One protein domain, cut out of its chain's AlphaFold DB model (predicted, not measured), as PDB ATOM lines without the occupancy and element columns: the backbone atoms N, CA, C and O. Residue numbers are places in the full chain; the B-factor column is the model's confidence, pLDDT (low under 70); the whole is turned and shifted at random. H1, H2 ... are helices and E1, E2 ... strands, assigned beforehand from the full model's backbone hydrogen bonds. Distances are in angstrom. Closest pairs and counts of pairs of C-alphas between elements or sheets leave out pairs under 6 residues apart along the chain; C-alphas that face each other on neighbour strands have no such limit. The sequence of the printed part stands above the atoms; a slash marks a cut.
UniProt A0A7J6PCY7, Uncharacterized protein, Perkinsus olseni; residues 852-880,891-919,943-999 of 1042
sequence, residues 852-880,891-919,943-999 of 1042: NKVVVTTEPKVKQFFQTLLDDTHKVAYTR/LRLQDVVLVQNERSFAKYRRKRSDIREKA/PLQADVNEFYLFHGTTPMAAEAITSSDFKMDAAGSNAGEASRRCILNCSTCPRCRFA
ATOM      1  N   ASN A 852     166.299 148.179 258.763       87.44
ATOM      2  CA  ASN A 852     165.486 146.981 258.568       87.44
ATOM      3  C   ASN A 852     165.097 146.846 257.086       87.44
ATOM      4  O   ASN A 852     164.524 147.766 256.496       87.44
ATOM      5  N   LYS A 853     165.416 145.697 256.478       89.88
ATOM      6  CA  LYS A 853     165.135 145.373 255.070       89.88
ATOM      7  C   LYS A 853     164.167 144.193 255.002       89.88
ATOM      8  O   LYS A 853     164.566 143.048 255.188       89.88
ATOM      9  N   VAL A 854     162.896 144.468 254.715       89.00
ATOM     10  CA  VAL A 854     161.826 143.455 254.673       89.00
ATOM     11  C   VAL A 854     161.424 143.184 253.227       89.00
ATOM     12  O   VAL A 854     160.995 144.096 252.521       89.00
ATOM     13  N   VAL A 855     161.515 141.933 252.775       88.94
ATOM     14  CA  VAL A 855     160.959 141.526 251.475       88.94
ATOM     15  C   VAL A 855     159.435 141.465 251.596       88.94
ATOM     16  O   VAL A 855     158.905 140.631 252.323       88.94
ATOM     17  N   VAL A 856     158.735 142.350 250.885       90.25
ATOM     18  CA  VAL A 856     157.262 142.487 250.910       90.25
ATOM     19  C   VAL A 856     156.601 142.031 249.600       90.25
ATOM     20  O   VAL A 856     155.396 142.173 249.415       90.25
ATOM     21  N   THR A 857     157.372 141.424 248.688       89.12
ATOM     22  CA  THR A 857     156.892 140.807 247.434       89.12
ATOM     23  C   THR A 857     155.775 139.777 247.641       89.12
ATOM     24  O   THR A 857     154.990 139.517 246.729       89.12
ATOM     25  N   THR A 858     155.742 139.144 248.813       89.81
ATOM     26  CA  THR A 858     154.786 138.096 249.190       89.81
ATOM     27  C   THR A 858     153.362 138.618 249.362       89.81
ATOM     28  O   THR A 858     152.424 137.844 249.196       89.81
ATOM     29  N   GLU A 859     153.174 139.913 249.637       91.25
ATOM     30  CA  GLU A 859     151.855 140.538 249.728       91.25
ATOM     31  C   GLU A 859     151.276 140.788 248.320       91.25
ATOM     32  O   GLU A 859     151.784 141.650 247.592       91.25
ATOM     33  N   PRO A 860     150.175 140.117 247.909       91.00
ATOM     34  CA  PRO A 860     149.681 140.218 246.533       91.00
ATOM     35  C   PRO A 860     149.284 141.645 246.138       91.00
ATOM     36  O   PRO A 860     149.533 142.059 245.009       91.00
ATOM     37  N   LYS A 861     148.736 142.421 247.085       89.69
ATOM     38  CA  LYS A 861     148.361 143.832 246.886       89.69
ATOM     39  C   LYS A 861     149.578 144.719 246.604       89.69
ATOM     40  O   LYS A 861     149.526 145.542 245.696       89.69
ATOM     41  N   VAL A 862     150.678 144.523 247.336       89.06
ATOM     42  CA  VAL A 862     151.934 145.270 247.146       89.06
ATOM     43  C   VAL A 862     152.573 144.899 245.807       89.06
ATOM     44  O   VAL A 862     152.979 145.782 245.050       89.06
ATOM     45  N   LYS A 863     152.595 143.603 245.469       91.00
ATOM     46  CA  LYS A 863     153.112 143.120 244.182       91.00
ATOM     47  C   LYS A 863     152.293 143.636 242.994       91.00
ATOM     48  O   LYS A 863     152.871 144.075 242.003       91.00
ATOM     49  N   GLN A 864     150.964 143.626 243.098       92.56
ATOM     50  CA  GLN A 864     150.076 144.173 242.072       92.56
ATOM     51  C   GLN A 864     150.275 145.686 241.916       92.56
ATOM     52  O   GLN A 864     150.503 146.142 240.801       92.56
ATOM     53  N   PHE A 865     150.282 146.446 243.019       88.38
ATOM     54  CA  PHE A 865     150.501 147.897 243.006       88.38
ATOM     55  C   PHE A 865     151.798 148.290 242.292       88.38
ATOM     56  O   PHE A 865     151.771 149.104 241.371       88.38
ATOM     57  N   PHE A 866     152.931 147.689 242.666       90.00
ATOM     58  CA  PHE A 866     154.211 148.028 242.045       90.00
ATOM     59  C   PHE A 866     154.341 147.526 240.600       90.00
ATOM     60  O   PHE A 866     155.082 148.131 239.829       90.00
ATOM     61  N   GLN A 867     153.614 146.475 240.198       93.94
ATOM     62  CA  GLN A 867     153.534 146.069 238.792       93.94
ATOM     63  C   GLN A 867     152.706 147.072 237.974       93.94
ATOM     64  O   GLN A 867     153.184 147.516 236.935       93.94
ATOM     65  N   THR A 868     151.536 147.501 238.462       91.62
ATOM     66  CA  THR A 868     150.731 148.564 237.831       91.62
ATOM     67  C   THR A 868     151.520 149.869 237.729       91.62
ATOM     68  O   THR A 868     151.619 150.432 236.647       91.62
ATOM     69  N   LEU A 869     152.191 150.300 238.804       87.94
ATOM     70  CA  LEU A 869     153.039 151.497 238.788       87.94
ATOM     71  C   LEU A 869     154.196 151.378 237.778       87.94
ATOM     72  O   LEU A 869     154.550 152.363 237.132       87.94
ATOM     73  N   LEU A 870     154.794 150.191 237.624       91.62
ATOM     74  CA  LEU A 870     155.808 149.941 236.595       91.62
ATOM     75  C   LEU A 870     155.222 150.008 235.184       91.62
ATOM     76  O   LEU A 870     155.868 150.585 234.317       91.62
ATOM     77  N   ASP A 871     154.036 149.448 234.952       92.25
ATOM     78  CA  ASP A 871     153.385 149.447 233.639       92.25
ATOM     79  C   ASP A 871     152.926 150.861 233.234       92.25
ATOM     80  O   ASP A 871     153.285 151.329 232.155       92.25
ATOM     81  N   ASP A 872     152.252 151.588 234.128       88.94
ATOM     82  CA  ASP A 872     151.732 152.946 233.894       88.94
ATOM     83  C   ASP A 872     152.842 153.998 233.705       88.94
ATOM     84  O   ASP A 872     152.654 155.012 233.026       88.94
ATOM     85  N   THR A 873     154.021 153.780 234.301       87.56
ATOM     86  CA  THR A 873     155.187 154.668 234.141       87.56
ATOM     87  C   THR A 873     156.154 154.218 233.041       87.56
ATOM     88  O   THR A 873     157.071 154.969 232.683       87.56
ATOM     89  N   HIS A 874     155.971 153.026 232.461       89.50
ATOM     90  CA  HIS A 874     156.861 152.512 231.426       89.50
ATOM     91  C   HIS A 874     156.582 153.151 230.061       89.50
ATOM     92  O   HIS A 874     155.578 152.887 229.406       89.50
ATOM     93  N   LYS A 875     157.537 153.954 229.581       87.62
ATOM     94  CA  LYS A 875     157.518 154.526 228.230       87.62
ATOM     95  C   LYS A 875     158.578 153.850 227.367       87.62
ATOM     96  O   LYS A 875     159.752 153.837 227.738       87.62
ATOM     97  N   VAL A 876     158.170 153.340 226.202       88.25
ATOM     98  CA  VAL A 876     159.066 152.769 225.180       88.25
ATOM     99  C   VAL A 876     159.792 153.914 224.462       88.25
ATOM    100  O   VAL A 876     159.458 154.295 223.345       88.25
ATOM    101  N   ALA A 877     160.757 154.519 225.153       85.12
ATOM    102  CA  ALA A 877     161.540 155.651 224.674       85.12
ATOM    103  C   ALA A 877     162.990 155.224 224.412       85.12
ATOM    104  O   ALA A 877     163.674 154.727 225.309       85.12
ATOM    105  N   TYR A 878     163.469 155.446 223.188       81.75
ATOM    106  CA  TYR A 878     164.866 155.222 222.826       81.75
ATOM    107  C   TYR A 878     165.725 156.386 223.328       81.75
ATOM    108  O   TYR A 878     165.503 157.541 222.970       81.75
ATOM    109  N   THR A 879     166.704 156.077 224.174       81.75
ATOM    110  CA  THR A 879     167.664 157.037 224.730       81.75
ATOM    111  C   THR A 879     169.008 156.926 223.999       81.75
ATOM    112  O   THR A 879     169.379 155.851 223.528       81.75
ATOM    113  N   ARG A 880     169.736 158.047 223.850       79.19
ATOM    114  CA  ARG A 880     170.919 158.159 222.960       79.19
ATOM    115  C   ARG A 880     172.067 157.199 223.315       79.19
ATOM    116  O   ARG A 880     172.883 156.872 222.463       79.19
ATOM    117  N   LEU A 891     158.229 146.063 231.709       92.94
ATOM    118  CA  LEU A 891     158.986 145.681 232.903       92.94
ATOM    119  C   LEU A 891     158.165 144.711 233.760       92.94
ATOM    120  O   LEU A 891     157.011 144.980 234.080       92.94
ATOM    121  N   ARG A 892     158.771 143.589 234.158       95.19
ATOM    122  CA  ARG A 892     158.169 142.629 235.090       95.19
ATOM    123  C   ARG A 892     158.750 142.833 236.483       95.19
ATOM    124  O   ARG A 892     159.965 142.733 236.662       95.19
ATOM    125  N   LEU A 893     157.885 143.062 237.462       94.44
ATOM    126  CA  LEU A 893     158.259 143.108 238.866       94.44
ATOM    127  C   LEU A 893     158.713 141.715 239.327       94.44
ATOM    128  O   LEU A 893     157.948 140.748 239.263       94.44
ATOM    129  N   GLN A 894     159.955 141.629 239.801       94.00
ATOM    130  CA  GLN A 894     160.467 140.437 240.478       94.00
ATOM    131  C   GLN A 894     160.137 140.532 241.969       94.00
ATOM    132  O   GLN A 894     159.236 139.830 242.435       94.00
ATOM    133  N   ASP A 895     160.780 141.485 242.654       92.88
ATOM    134  CA  ASP A 895     160.720 141.684 244.100       92.88
ATOM    135  C   ASP A 895     160.511 143.141 244.521       92.88
ATOM    136  O   ASP A 895     160.832 144.077 243.787       92.88
ATOM    137  N   VAL A 896     160.003 143.307 245.744       91.62
ATOM    138  CA  VAL A 896     159.842 144.576 246.457       91.62
ATOM    139  C   VAL A 896     160.465 144.421 247.843       91.62
ATOM    140  O   VAL A 896     160.038 143.574 248.627       91.62
ATOM    141  N   VAL A 897     161.448 145.262 248.163       91.75
ATOM    142  CA  VAL A 897     162.069 145.320 249.494       91.75
ATOM    143  C   VAL A 897     161.711 146.651 250.143       91.75
ATOM    144  O   VAL A 897     162.056 147.713 249.629       91.75
ATOM    145  N   LEU A 898     161.012 146.597 251.275       89.75
ATOM    146  CA  LEU A 898     160.780 147.747 252.137       89.75
ATOM    147  C   LEU A 898     162.049 148.007 252.952       89.75
ATOM    148  O   LEU A 898     162.465 147.159 253.740       89.75
ATOM    149  N   VAL A 899     162.643 149.185 252.773       90.06
ATOM    150  CA  VAL A 899     163.838 149.617 253.502       90.06
ATOM    151  C   VAL A 899     163.443 150.689 254.511       90.06
ATOM    152  O   VAL A 899     163.068 151.801 254.143       90.06
ATOM    153  N   GLN A 900     163.531 150.345 255.789       90.25
ATOM    154  CA  GLN A 900     163.418 151.265 256.914       90.25
ATOM    155  C   GLN A 900     164.839 151.689 257.300       90.25
ATOM    156  O   GLN A 900     165.549 150.913 257.933       90.25
ATOM    157  N   ASN A 901     165.267 152.883 256.871       89.88
ATOM    158  CA  ASN A 901     166.554 153.494 257.227       89.88
ATOM    159  C   ASN A 901     166.296 154.818 257.959       89.88
ATOM    160  O   ASN A 901     165.853 155.796 257.353       89.88
ATOM    161  N   GLU A 902     166.517 154.833 259.273       89.62
ATOM    162  CA  GLU A 902     166.056 155.928 260.142       89.62
ATOM    163  C   GLU A 902     166.811 157.233 259.897       89.62
ATOM    164  O   GLU A 902     166.205 158.294 259.758       89.62
ATOM    165  N   ARG A 903     168.136 157.152 259.765       87.00
ATOM    166  CA  ARG A 903     169.000 158.314 259.534       87.00
ATOM    167  C   ARG A 903     168.680 158.989 258.202       87.00
ATOM    168  O   ARG A 903     168.643 160.217 258.128       87.00
ATOM    169  N   SER A 904     168.404 158.194 257.170       88.06
ATOM    170  CA  SER A 904     167.977 158.692 255.860       88.06
ATOM    171  C   SER A 904     166.544 159.241 255.892       88.06
ATOM    172  O   SER A 904     166.283 160.259 255.253       88.06
ATOM    173  N   PHE A 905     165.633 158.664 256.687       89.62
ATOM    174  CA  PHE A 905     164.273 159.192 256.868       89.62
ATOM    175  C   PHE A 905     164.242 160.528 257.629       89.62
ATOM    176  O   PHE A 905     163.566 161.455 257.188       89.62
ATOM    177  N   ALA A 906     165.025 160.684 258.702       89.19
ATOM    178  CA  ALA A 906     165.143 161.949 259.435       89.19
ATOM    179  C   ALA A 906     165.740 163.070 258.559       89.19
ATOM    180  O   ALA A 906     165.204 164.180 258.510       89.19
ATOM    181  N   LYS A 907     166.797 162.772 257.782       90.12
ATOM    182  CA  LYS A 907     167.334 163.693 256.756       90.12
ATOM    183  C   LYS A 907     166.265 164.088 255.735       90.12
ATOM    184  O   LYS A 907     166.108 165.270 255.434       90.12
ATOM    185  N   TYR A 908     165.532 163.103 255.218       90.56
ATOM    186  CA  TYR A 908     164.461 163.300 254.244       90.56
ATOM    187  C   TYR A 908     163.336 164.194 254.794       90.56
ATOM    188  O   TYR A 908     162.958 165.157 254.128       90.56
ATOM    189  N   ARG A 909     162.865 163.939 256.024       91.56
ATOM    190  CA  ARG A 909     161.839 164.732 256.723       91.56
ATOM    191  C   ARG A 909     162.247 166.187 256.921       91.56
ATOM    192  O   ARG A 909     161.498 167.078 256.532       91.56
ATOM    193  N   ARG A 910     163.448 166.433 257.461       92.12
ATOM    194  CA  ARG A 910     163.998 167.796 257.586       92.12
ATOM    195  C   ARG A 910     164.026 168.475 256.226       92.12
ATOM    196  O   ARG A 910     163.561 169.601 256.092       92.12
ATOM    197  N   LYS A 911     164.458 167.750 255.188       93.06
ATOM    198  CA  LYS A 911     164.538 168.313 253.844       93.06
ATOM    199  C   LYS A 911     163.174 168.627 253.215       93.06
ATOM    200  O   LYS A 911     163.053 169.623 252.508       93.06
ATOM    201  N   ARG A 912     162.156 167.815 253.494       93.00
ATOM    202  CA  ARG A 912     160.743 168.060 253.163       93.00
ATOM    203  C   ARG A 912     160.232 169.332 253.862       93.00
ATOM    204  O   ARG A 912     159.617 170.169 253.206       93.00
ATOM    205  N   SER A 913     160.566 169.536 255.139       92.44
ATOM    206  CA  SER A 913     160.247 170.775 255.870       92.44
ATOM    207  C   SER A 913     160.961 172.012 255.306       92.44
ATOM    208  O   SER A 913     160.281 173.006 255.061       92.44
ATOM    209  N   ASP A 914     162.270 171.946 254.998       93.56
ATOM    210  CA  ASP A 914     163.008 173.044 254.334       93.56
ATOM    211  C   ASP A 914     162.298 173.529 253.058       93.56
ATOM    212  O   ASP A 914     162.350 174.710 252.715       93.56
ATOM    213  N   ILE A 915     161.759 172.579 252.282       92.00
ATOM    214  CA  ILE A 915     161.126 172.835 250.986       92.00
ATOM    215  C   ILE A 915     159.742 173.444 251.211       92.00
ATOM    216  O   ILE A 915     159.428 174.436 250.564       92.00
ATOM    217  N   ARG A 916     158.958 172.926 252.170       93.12
ATOM    218  CA  ARG A 916     157.657 173.498 252.561       93.12
ATOM    219  C   ARG A 916     157.779 174.946 253.017       93.12
ATOM    220  O   ARG A 916     156.949 175.763 252.644       93.12
ATOM    221  N   GLU A 917     158.784 175.258 253.829       94.06
ATOM    222  CA  GLU A 917     159.020 176.620 254.309       94.06
ATOM    223  C   GLU A 917     159.292 177.567 253.132       94.06
ATOM    224  O   GLU A 917     158.556 178.525 252.931       94.06
ATOM    225  N   LYS A 918     160.235 177.214 252.251       91.62
ATOM    226  CA  LYS A 918     160.605 178.040 251.083       91.62
ATOM    227  C   LYS A 918     159.526 178.106 249.998       91.62
ATOM    228  O   LYS A 918     159.512 179.047 249.210       91.62
ATOM    229  N   ALA A 919     158.619 177.131 249.962       88.06
ATOM    230  CA  ALA A 919     157.441 177.146 249.102       88.06
ATOM    231  C   ALA A 919     156.334 178.089 249.608       88.06
ATOM    232  O   ALA A 919     155.498 178.489 248.807       88.06
ATOM    233  N   PRO A 943     151.933 160.081 253.599       81.44
ATOM    234  CA  PRO A 943     151.748 160.181 252.155       81.44
ATOM    235  C   PRO A 943     152.826 161.055 251.497       81.44
ATOM    236  O   PRO A 943     153.539 161.814 252.166       81.44
ATOM    237  N   LEU A 944     152.931 160.962 250.168       85.19
ATOM    238  CA  LEU A 944     153.638 161.965 249.368       85.19
ATOM    239  C   LEU A 944     152.913 163.310 249.502       85.19
ATOM    240  O   LEU A 944     151.685 163.364 249.436       85.19
ATOM    241  N   GLN A 945     153.667 164.383 249.713       86.75
ATOM    242  CA  GLN A 945     153.121 165.697 250.035       86.75
ATOM    243  C   GLN A 945     153.106 166.572 248.776       86.75
ATOM    244  O   GLN A 945     154.136 167.023 248.274       86.75
ATOM    245  N   ALA A 946     151.908 166.759 248.211       84.31
ATOM    246  CA  ALA A 946     151.717 167.472 246.948       84.31
ATOM    247  C   ALA A 946     152.075 168.968 247.040       84.31
ATOM    248  O   ALA A 946     152.527 169.541 246.054       84.31
ATOM    249  N   ASP A 947     151.953 169.574 248.226       84.12
ATOM    250  CA  ASP A 947     152.327 170.968 248.509       84.12
ATOM    251  C   ASP A 947     153.844 171.227 248.451       84.12
ATOM    252  O   ASP A 947     154.273 172.372 248.354       84.12
ATOM    253  N   VAL A 948     154.659 170.168 248.458       88.31
ATOM    254  CA  VAL A 948     156.112 170.215 248.215       88.31
ATOM    255  C   VAL A 948     156.524 169.481 246.928       88.31
ATOM    256  O   VAL A 948     157.699 169.175 246.738       88.31
ATOM    257  N   ASN A 949     155.561 169.220 246.030       86.12
ATOM    258  CA  ASN A 949     155.740 168.551 244.734       86.12
ATOM    259  C   ASN A 949     156.521 167.222 244.829       86.12
ATOM    260  O   ASN A 949     157.470 166.971 244.083       86.12
ATOM    261  N   GLU A 950     156.153 166.366 245.785       87.56
ATOM    262  CA  GLU A 950     156.808 165.071 245.980       87.56
ATOM    263  C   GLU A 950     156.298 163.968 245.047       87.56
ATOM    264  O   GLU A 950     155.098 163.767 244.856       87.56
ATOM    265  N   PHE A 951     157.237 163.177 244.525       84.56
ATOM    266  CA  PHE A 951     156.982 162.046 243.637       84.56
ATOM    267  C   PHE A 951     158.005 160.923 243.854       84.56
ATOM    268  O   PHE A 951     159.141 161.156 244.273       84.56
ATOM    269  N   TYR A 952     157.623 159.686 243.527       84.00
ATOM    270  CA  TYR A 952     158.550 158.554 243.516       84.00
ATOM    271  C   TYR A 952     159.540 158.660 242.352       84.00
ATOM    272  O   TYR A 952     159.136 158.835 241.199       84.00
ATOM    273  N   LEU A 953     160.835 158.489 242.635       83.25
ATOM    274  CA  LEU A 953     161.884 158.454 241.620       83.25
ATOM    275  C   LEU A 953     162.289 157.006 241.325       83.25
ATOM    276  O   LEU A 953     162.804 156.293 242.187       83.25
ATOM    277  N   PHE A 954     162.101 156.590 240.073       83.62
ATOM    278  CA  PHE A 954     162.696 155.368 239.536       83.62
ATOM    279  C   PHE A 954     164.116 155.648 239.037       83.62
ATOM    280  O   PHE A 954     164.313 156.542 238.213       83.62
ATOM    281  N   HIS A 955     165.088 154.829 239.439       81.56
ATOM    282  CA  HIS A 955     166.416 154.814 238.817       81.56
ATOM    283  C   HIS A 955     166.897 153.377 238.580       81.56
ATOM    284  O   HIS A 955     166.559 152.471 239.336       81.56
ATOM    285  N   GLY A 956     167.675 153.158 237.517       83.31
ATOM    286  CA  GLY A 956     168.414 151.905 237.323       83.31
ATOM    287  C   GLY A 956     169.676 151.881 238.183       83.31
ATOM    288  O   GLY A 956     170.295 152.931 238.385       83.31
ATOM    289  N   THR A 957     170.049 150.711 238.706       85.81
ATOM    290  CA  THR A 957     171.356 150.492 239.346       85.81
ATOM    291  C   THR A 957     171.673 148.993 239.495       85.81
ATOM    292  O   THR A 957     170.795 148.140 239.363       85.81
ATOM    293  N   THR A 958     172.932 148.644 239.772       87.00
ATOM    294  CA  THR A 958     173.343 147.242 239.979       87.00
ATOM    295  C   THR A 958     172.862 146.704 241.333       87.00
ATOM    296  O   THR A 958     172.606 147.489 242.244       87.00
ATOM    297  N   PRO A 959     172.786 145.372 241.540       88.00
ATOM    298  CA  PRO A 959     172.440 144.804 242.846       88.00
ATOM    299  C   PRO A 959     173.343 145.296 243.989       88.00
ATOM    300  O   PRO A 959     172.846 145.605 245.065       88.00
ATOM    301  N   MET A 960     174.654 145.420 243.744       88.00
ATOM    302  CA  MET A 960     175.620 145.904 244.742       88.00
ATOM    303  C   MET A 960     175.417 147.387 245.067       88.00
ATOM    304  O   MET A 960     175.485 147.786 246.227       88.00
ATOM    305  N   ALA A 961     175.134 148.204 244.052       88.06
ATOM    306  CA  ALA A 961     174.861 149.622 244.231       88.06
ATOM    307  C   ALA A 961     173.502 149.866 244.912       88.06
ATOM    308  O   ALA A 961     173.420 150.709 245.801       88.06
ATOM    309  N   ALA A 962     172.464 149.086 244.587       88.50
ATOM    310  CA  ALA A 962     171.196 149.083 245.317       88.50
ATOM    311  C   ALA A 962     171.394 148.706 246.794       88.50
ATOM    312  O   ALA A 962     170.852 149.368 247.679       88.50
ATOM    313  N   GLU A 963     172.201 147.679 247.074       89.56
ATOM    314  CA  GLU A 963     172.500 147.249 248.441       89.56
ATOM    315  C   GLU A 963     173.234 148.346 249.229       89.56
ATOM    316  O   GLU A 963     172.804 148.680 250.332       89.56
ATOM    317  N   ALA A 964     174.250 148.982 248.632       88.31
ATOM    318  CA  ALA A 964     175.007 150.084 249.232       88.31
ATOM    319  C   ALA A 964     174.190 151.378 249.424       88.31
ATOM    320  O   ALA A 964     174.343 152.061 250.438       88.31
ATOM    321  N   ILE A 965     173.315 151.721 248.472       86.69
ATOM    322  CA  ILE A 965     172.393 152.866 248.574       86.69
ATOM    323  C   ILE A 965     171.375 152.634 249.695       86.69
ATOM    324  O   ILE A 965     171.075 153.542 250.462       86.69
ATOM    325  N   THR A 966     170.840 151.417 249.806       88.25
ATOM    326  CA  THR A 966     169.812 151.104 250.808       88.25
ATOM    327  C   THR A 966     170.387 150.884 252.204       88.25
ATOM    328  O   THR A 966     169.685 151.152 253.177       88.25
ATOM    329  N   SER A 967     171.641 150.432 252.331       86.00
ATOM    330  CA  SER A 967     172.325 150.291 253.626       86.00
ATOM    331  C   SER A 967     172.954 151.581 254.159       86.00
ATOM    332  O   SER A 967     173.228 151.655 255.353       86.00
ATOM    333  N   SER A 968     173.160 152.600 253.317       85.94
ATOM    334  CA  SER A 968     173.758 153.879 253.720       85.94
ATOM    335  C   SER A 968     172.893 155.087 253.318       85.94
ATOM    336  O   SER A 968     171.714 155.143 253.670       85.94
ATOM    337  N   ASP A 969     173.471 156.073 252.637       81.56
ATOM    338  CA  ASP A 969     172.776 157.247 252.092       81.56
ATOM    339  C   ASP A 969     172.707 157.142 250.554       81.56
ATOM    340  O   ASP A 969     173.358 156.285 249.946       81.56
ATOM    341  N   PHE A 970     171.943 158.014 249.896       81.00
ATOM    342  CA  PHE A 970     171.787 157.986 248.443       81.00
ATOM    343  C   PHE A 970     173.063 158.438 247.710       81.00
ATOM    344  O   PHE A 970     173.279 159.618 247.429       81.00
ATOM    345  N   LYS A 971     173.908 157.460 247.376       81.50
ATOM    346  CA  LYS A 971     175.161 157.634 246.634       81.50
ATOM    347  C   LYS A 971     174.913 157.975 245.161       81.50
ATOM    348  O   LYS A 971     174.515 157.128 244.363       81.50
ATOM    349  N   MET A 972     175.172 159.232 244.801       78.56
ATOM    350  CA  MET A 972     175.012 159.776 243.443       78.56
ATOM    351  C   MET A 972     175.965 159.152 242.414       78.56
ATOM    352  O   MET A 972     175.623 159.046 241.239       78.56
ATOM    353  N   ASP A 973     177.143 158.734 242.864       80.25
ATOM    354  CA  ASP A 973     178.152 157.950 242.144       80.25
ATOM    355  C   ASP A 973     177.654 156.537 241.789       80.25
ATOM    356  O   ASP A 973     177.938 156.021 240.710       80.25
ATOM    357  N   ALA A 974     176.817 155.950 242.648       81.06
ATOM    358  CA  ALA A 974     176.150 154.667 242.425       81.06
ATOM    359  C   ALA A 974     174.827 154.792 241.623       81.06
ATOM    360  O   ALA A 974     174.179 153.787 241.299       81.06
ATOM    361  N   ALA A 975     174.402 156.016 241.283       75.31
ATOM    362  CA  ALA A 975     173.146 156.305 240.594       75.31
ATOM    363  C   ALA A 975     173.339 156.437 239.070       75.31
ATOM    364  O   ALA A 975     173.547 157.530 238.527       75.31
ATOM    365  N   GLY A 976     173.211 155.305 238.368       68.56
ATOM    366  CA  GLY A 976     173.366 155.217 236.910       68.56
ATOM    367  C   GLY A 976     174.777 154.849 236.443       68.56
ATOM    368  O   GLY A 976     175.150 155.196 235.327       68.56
ATOM    369  N   SER A 977     175.549 154.149 237.280       68.62
ATOM    370  CA  SER A 977     176.872 153.603 236.943       68.62
ATOM    371  C   SER A 977     176.844 152.612 235.767       68.62
ATOM    372  O   SER A 977     177.790 152.579 234.985       68.62
ATOM    373  N   ASN A 978     175.739 151.881 235.576       66.81
ATOM    374  CA  ASN A 978     175.488 151.071 234.380       66.81
ATOM    375  C   ASN A 978     174.592 151.852 233.403       66.81
ATOM    376  O   ASN A 978     173.371 151.693 233.392       66.81
ATOM    377  N   ALA A 979     175.199 152.720 232.592       54.19
ATOM    378  CA  ALA A 979     174.544 153.281 231.409       54.19
ATOM    379  C   ALA A 979     174.413 152.198 230.316       54.19
ATOM    380  O   ALA A 979     175.300 151.358 230.172       54.19
ATOM    381  N   GLY A 980     173.318 152.202 229.546       53.12
ATOM    382  CA  GLY A 980     172.993 151.146 228.576       53.12
ATOM    383  C   GLY A 980     172.223 149.957 229.173       53.12
ATOM    384  O   GLY A 980     171.065 149.732 228.807       53.12
ATOM    385  N   GLU A 981     172.821 149.216 230.113       47.00
ATOM    386  CA  GLU A 981     172.239 147.961 230.618       47.00
ATOM    387  C   GLU A 981     170.880 148.146 231.319       47.00
ATOM    388  O   GLU A 981     170.707 148.942 232.241       47.00
ATOM    389  N   ALA A 982     169.892 147.331 230.938       40.47
ATOM    390  CA  ALA A 982     168.543 147.355 231.511       40.47
ATOM    391  C   ALA A 982     168.429 146.656 232.891       40.47
ATOM    392  O   ALA A 982     167.362 146.158 233.260       40.47
ATOM    393  N   SER A 983     169.514 146.594 233.665       41.00
ATOM    394  CA  SER A 983     169.559 145.902 234.952       41.00
ATOM    395  C   SER A 983     168.874 146.705 236.068       41.00
ATOM    396  O   SER A 983     169.354 147.765 236.452       41.00
ATOM    397  N   ARG A 984     167.776 146.139 236.592       44.88
ATOM    398  CA  ARG A 984     167.095 146.423 237.880       44.88
ATOM    399  C   ARG A 984     166.849 147.910 238.210       44.88
ATOM    400  O   ARG A 984     167.741 148.653 238.605       44.88
ATOM    401  N   ARG A 985     165.578 148.329 238.136       42.00
ATOM    402  CA  ARG A 985     165.140 149.636 238.652       42.00
ATOM    403  C   ARG A 985     164.782 149.544 240.134       42.00
ATOM    404  O   ARG A 985     163.987 148.687 240.510       42.00
ATOM    405  N   CYS A 986     165.310 150.461 240.934       39.62
ATOM    406  CA  CYS A 986     164.881 150.709 242.306       39.62
ATOM    407  C   CYS A 986     163.938 151.920 242.351       39.62
ATOM    408  O   CYS A 986     164.037 152.832 241.525       39.62
ATOM    409  N   ILE A 987     163.024 151.915 243.323       44.44
ATOM    410  CA  ILE A 987     162.143 153.041 243.643       44.44
ATOM    411  C   ILE A 987     162.670 153.673 244.921       44.44
ATOM    412  O   ILE A 987     162.800 152.981 245.930       44.44
ATOM    413  N   LEU A 988     162.950 154.973 244.885       51.88
ATOM    414  CA  LEU A 988     163.362 155.739 246.056       51.88
ATOM    415  C   LEU A 988     162.577 157.046 246.151       51.88
ATOM    416  O   LEU A 988     162.146 157.622 245.152       51.88
ATOM    417  N   ASN A 989     162.421 157.520 247.382       43.62
ATOM    418  CA  ASN A 989     161.963 158.869 247.679       43.62
ATOM    419  C   ASN A 989     163.209 159.741 247.915       43.62
ATOM    420  O   ASN A 989     164.086 159.343 248.680       43.62
ATOM    421  N   CYS A 990     163.363 160.848 247.180       40.22
ATOM    422  CA  CYS A 990     164.694 161.406 246.912       40.22
ATOM    423  C   CYS A 990     164.748 162.948 246.916       40.22
ATOM    424  O   CYS A 990     164.970 163.586 245.886       40.22
ATOM    425  N   SER A 991     164.597 163.557 248.098       40.16
ATOM    426  CA  SER A 991     164.738 165.015 248.296       40.16
ATOM    427  C   SER A 991     166.195 165.503 248.422       40.16
ATOM    428  O   SER A 991     166.454 166.707 248.384       40.16
ATOM    429  N   THR A 992     167.167 164.591 248.543       39.69
ATOM    430  CA  THR A 992     168.602 164.892 248.724       39.69
ATOM    431  C   THR A 992     169.413 164.955 247.421       39.69
ATOM    432  O   THR A 992     170.576 165.352 247.448       39.69
ATOM    433  N   CYS A 993     168.832 164.601 246.269       45.34
ATOM    434  CA  CYS A 993     169.547 164.473 244.991       45.34
ATOM    435  C   CYS A 993     169.949 165.826 244.350       45.34
ATOM    436  O   CYS A 993     169.075 166.604 243.950       45.34
ATOM    437  N   PRO A 994     171.253 166.091 244.100       38.16
ATOM    438  CA  PRO A 994     171.700 167.300 243.403       38.16
ATOM    439  C   PRO A 994     171.245 167.406 241.936       38.16
ATOM    440  O   PRO A 994     171.121 168.517 241.426       38.16
ATOM    441  N   ARG A 995     170.960 166.287 241.245       38.41
ATOM    442  CA  ARG A 995     170.458 166.318 239.852       38.41
ATOM    443  C   ARG A 995     169.013 166.826 239.752       38.41
ATOM    444  O   ARG A 995     168.688 167.473 238.760       38.41
ATOM    445  N   CYS A 996     168.170 166.631 240.771       40.69
ATOM    446  CA  CYS A 996     166.803 167.179 240.779       40.69
ATOM    447  C   CYS A 996     166.807 168.719 240.709       40.69
ATOM    448  O   CYS A 996     165.998 169.311 239.998       40.69
ATOM    449  N   ARG A 997     167.807 169.361 241.332       35.91
ATOM    450  CA  ARG A 997     168.067 170.812 241.260       35.91
ATOM    451  C   ARG A 997     168.352 171.337 239.843       35.91
ATOM    452  O   ARG A 997     168.197 172.530 239.607       35.91
ATOM    453  N   PHE A 998     168.771 170.473 238.913       30.00
ATOM    454  CA  PHE A 998     169.013 170.828 237.510       30.00
ATOM    455  C   PHE A 998     167.774 170.645 236.622       30.00
ATOM    456  O   PHE A 998     167.604 171.392 235.661       30.00
ATOM    457  N   ALA A 999     166.893 169.689 236.940       33.06
ATOM    458  CA  ALA A 999     165.727 169.377 236.110       33.06
ATOM    459  C   ALA A 999     164.759 170.574 235.998       33.06
ATOM    460  O   ALA A 999     164.382 170.958 234.887       33.06
TER     461      ALA A 999
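Overview. This is residues 852 to 880, 891 to 919 and 943 to 999 of the 1042 residues of an uncharacterized protein of Perkinsus olseni (UniProt A0A7J6PCY7). What does the model look like? In the middle lies a small ribbon of two strands, E3 and E4; a second ribbon, E1 and E2, lies farther out, and helix H3 is near both. H1, H2 and H4 are spread round the outside, with H2 following E2 directly. How is it made up? The printed part has 115 residues, in the order E1 H1 E2 H2 E3 H3 E4 H4; both sheets are antiparallel, the class is mixed, and it is compact and rounded, with a radius of gyration of the C-alphas of 15.0 A and spans of 39 by 37 by 27 A.

Arrangement. How do the strands pair? E1, residues 852 to 855, is antiparallel to E2, residues 897 to 901, at 171 degrees, with N 854 and O 898 2.9 A apart. E3, residues 953 to 956, is antiparallel to E4, residues 985 to 988, at 148 degrees, with N 986 and O 955 2.9 A apart. Where are the helices? H3, residues 959 to 967, comes closest to E2 at the C-alphas of Val 899 and Thr 966, 6.7 A, and to E4 at those of Ala 962 and Cys 986, 7.2 A. H1, residues 860 to 873, H2, residues 902 to 919, and H4, residues 996 to 999, touch no helix. Are the helix backbones complete? In H1, H2 and H3 every O i to N i+4 pair is within hydrogen-bond range; H4 is too short for such a pair.

Along the chain. Where do the elements begin and end? E1 begins at C-alpha 852 (165.486, 146.981, 258.568), and H4 ends at C-alpha 999 (165.727, 169.377, 236.110). Which are longest? H2 measures 25.4 A, H1 19.8 A, and E2 and H3 12.1 A each.

Size, cuts and confidence. Where is it cut? C-alphas 880 and 891 are 19.9 A apart across one cut, and 919 and 943 18.2 A across the other. Which link is long? H3 to E4, with 17 residues. Where is confidence low? Residues 976 to 999 are under 70.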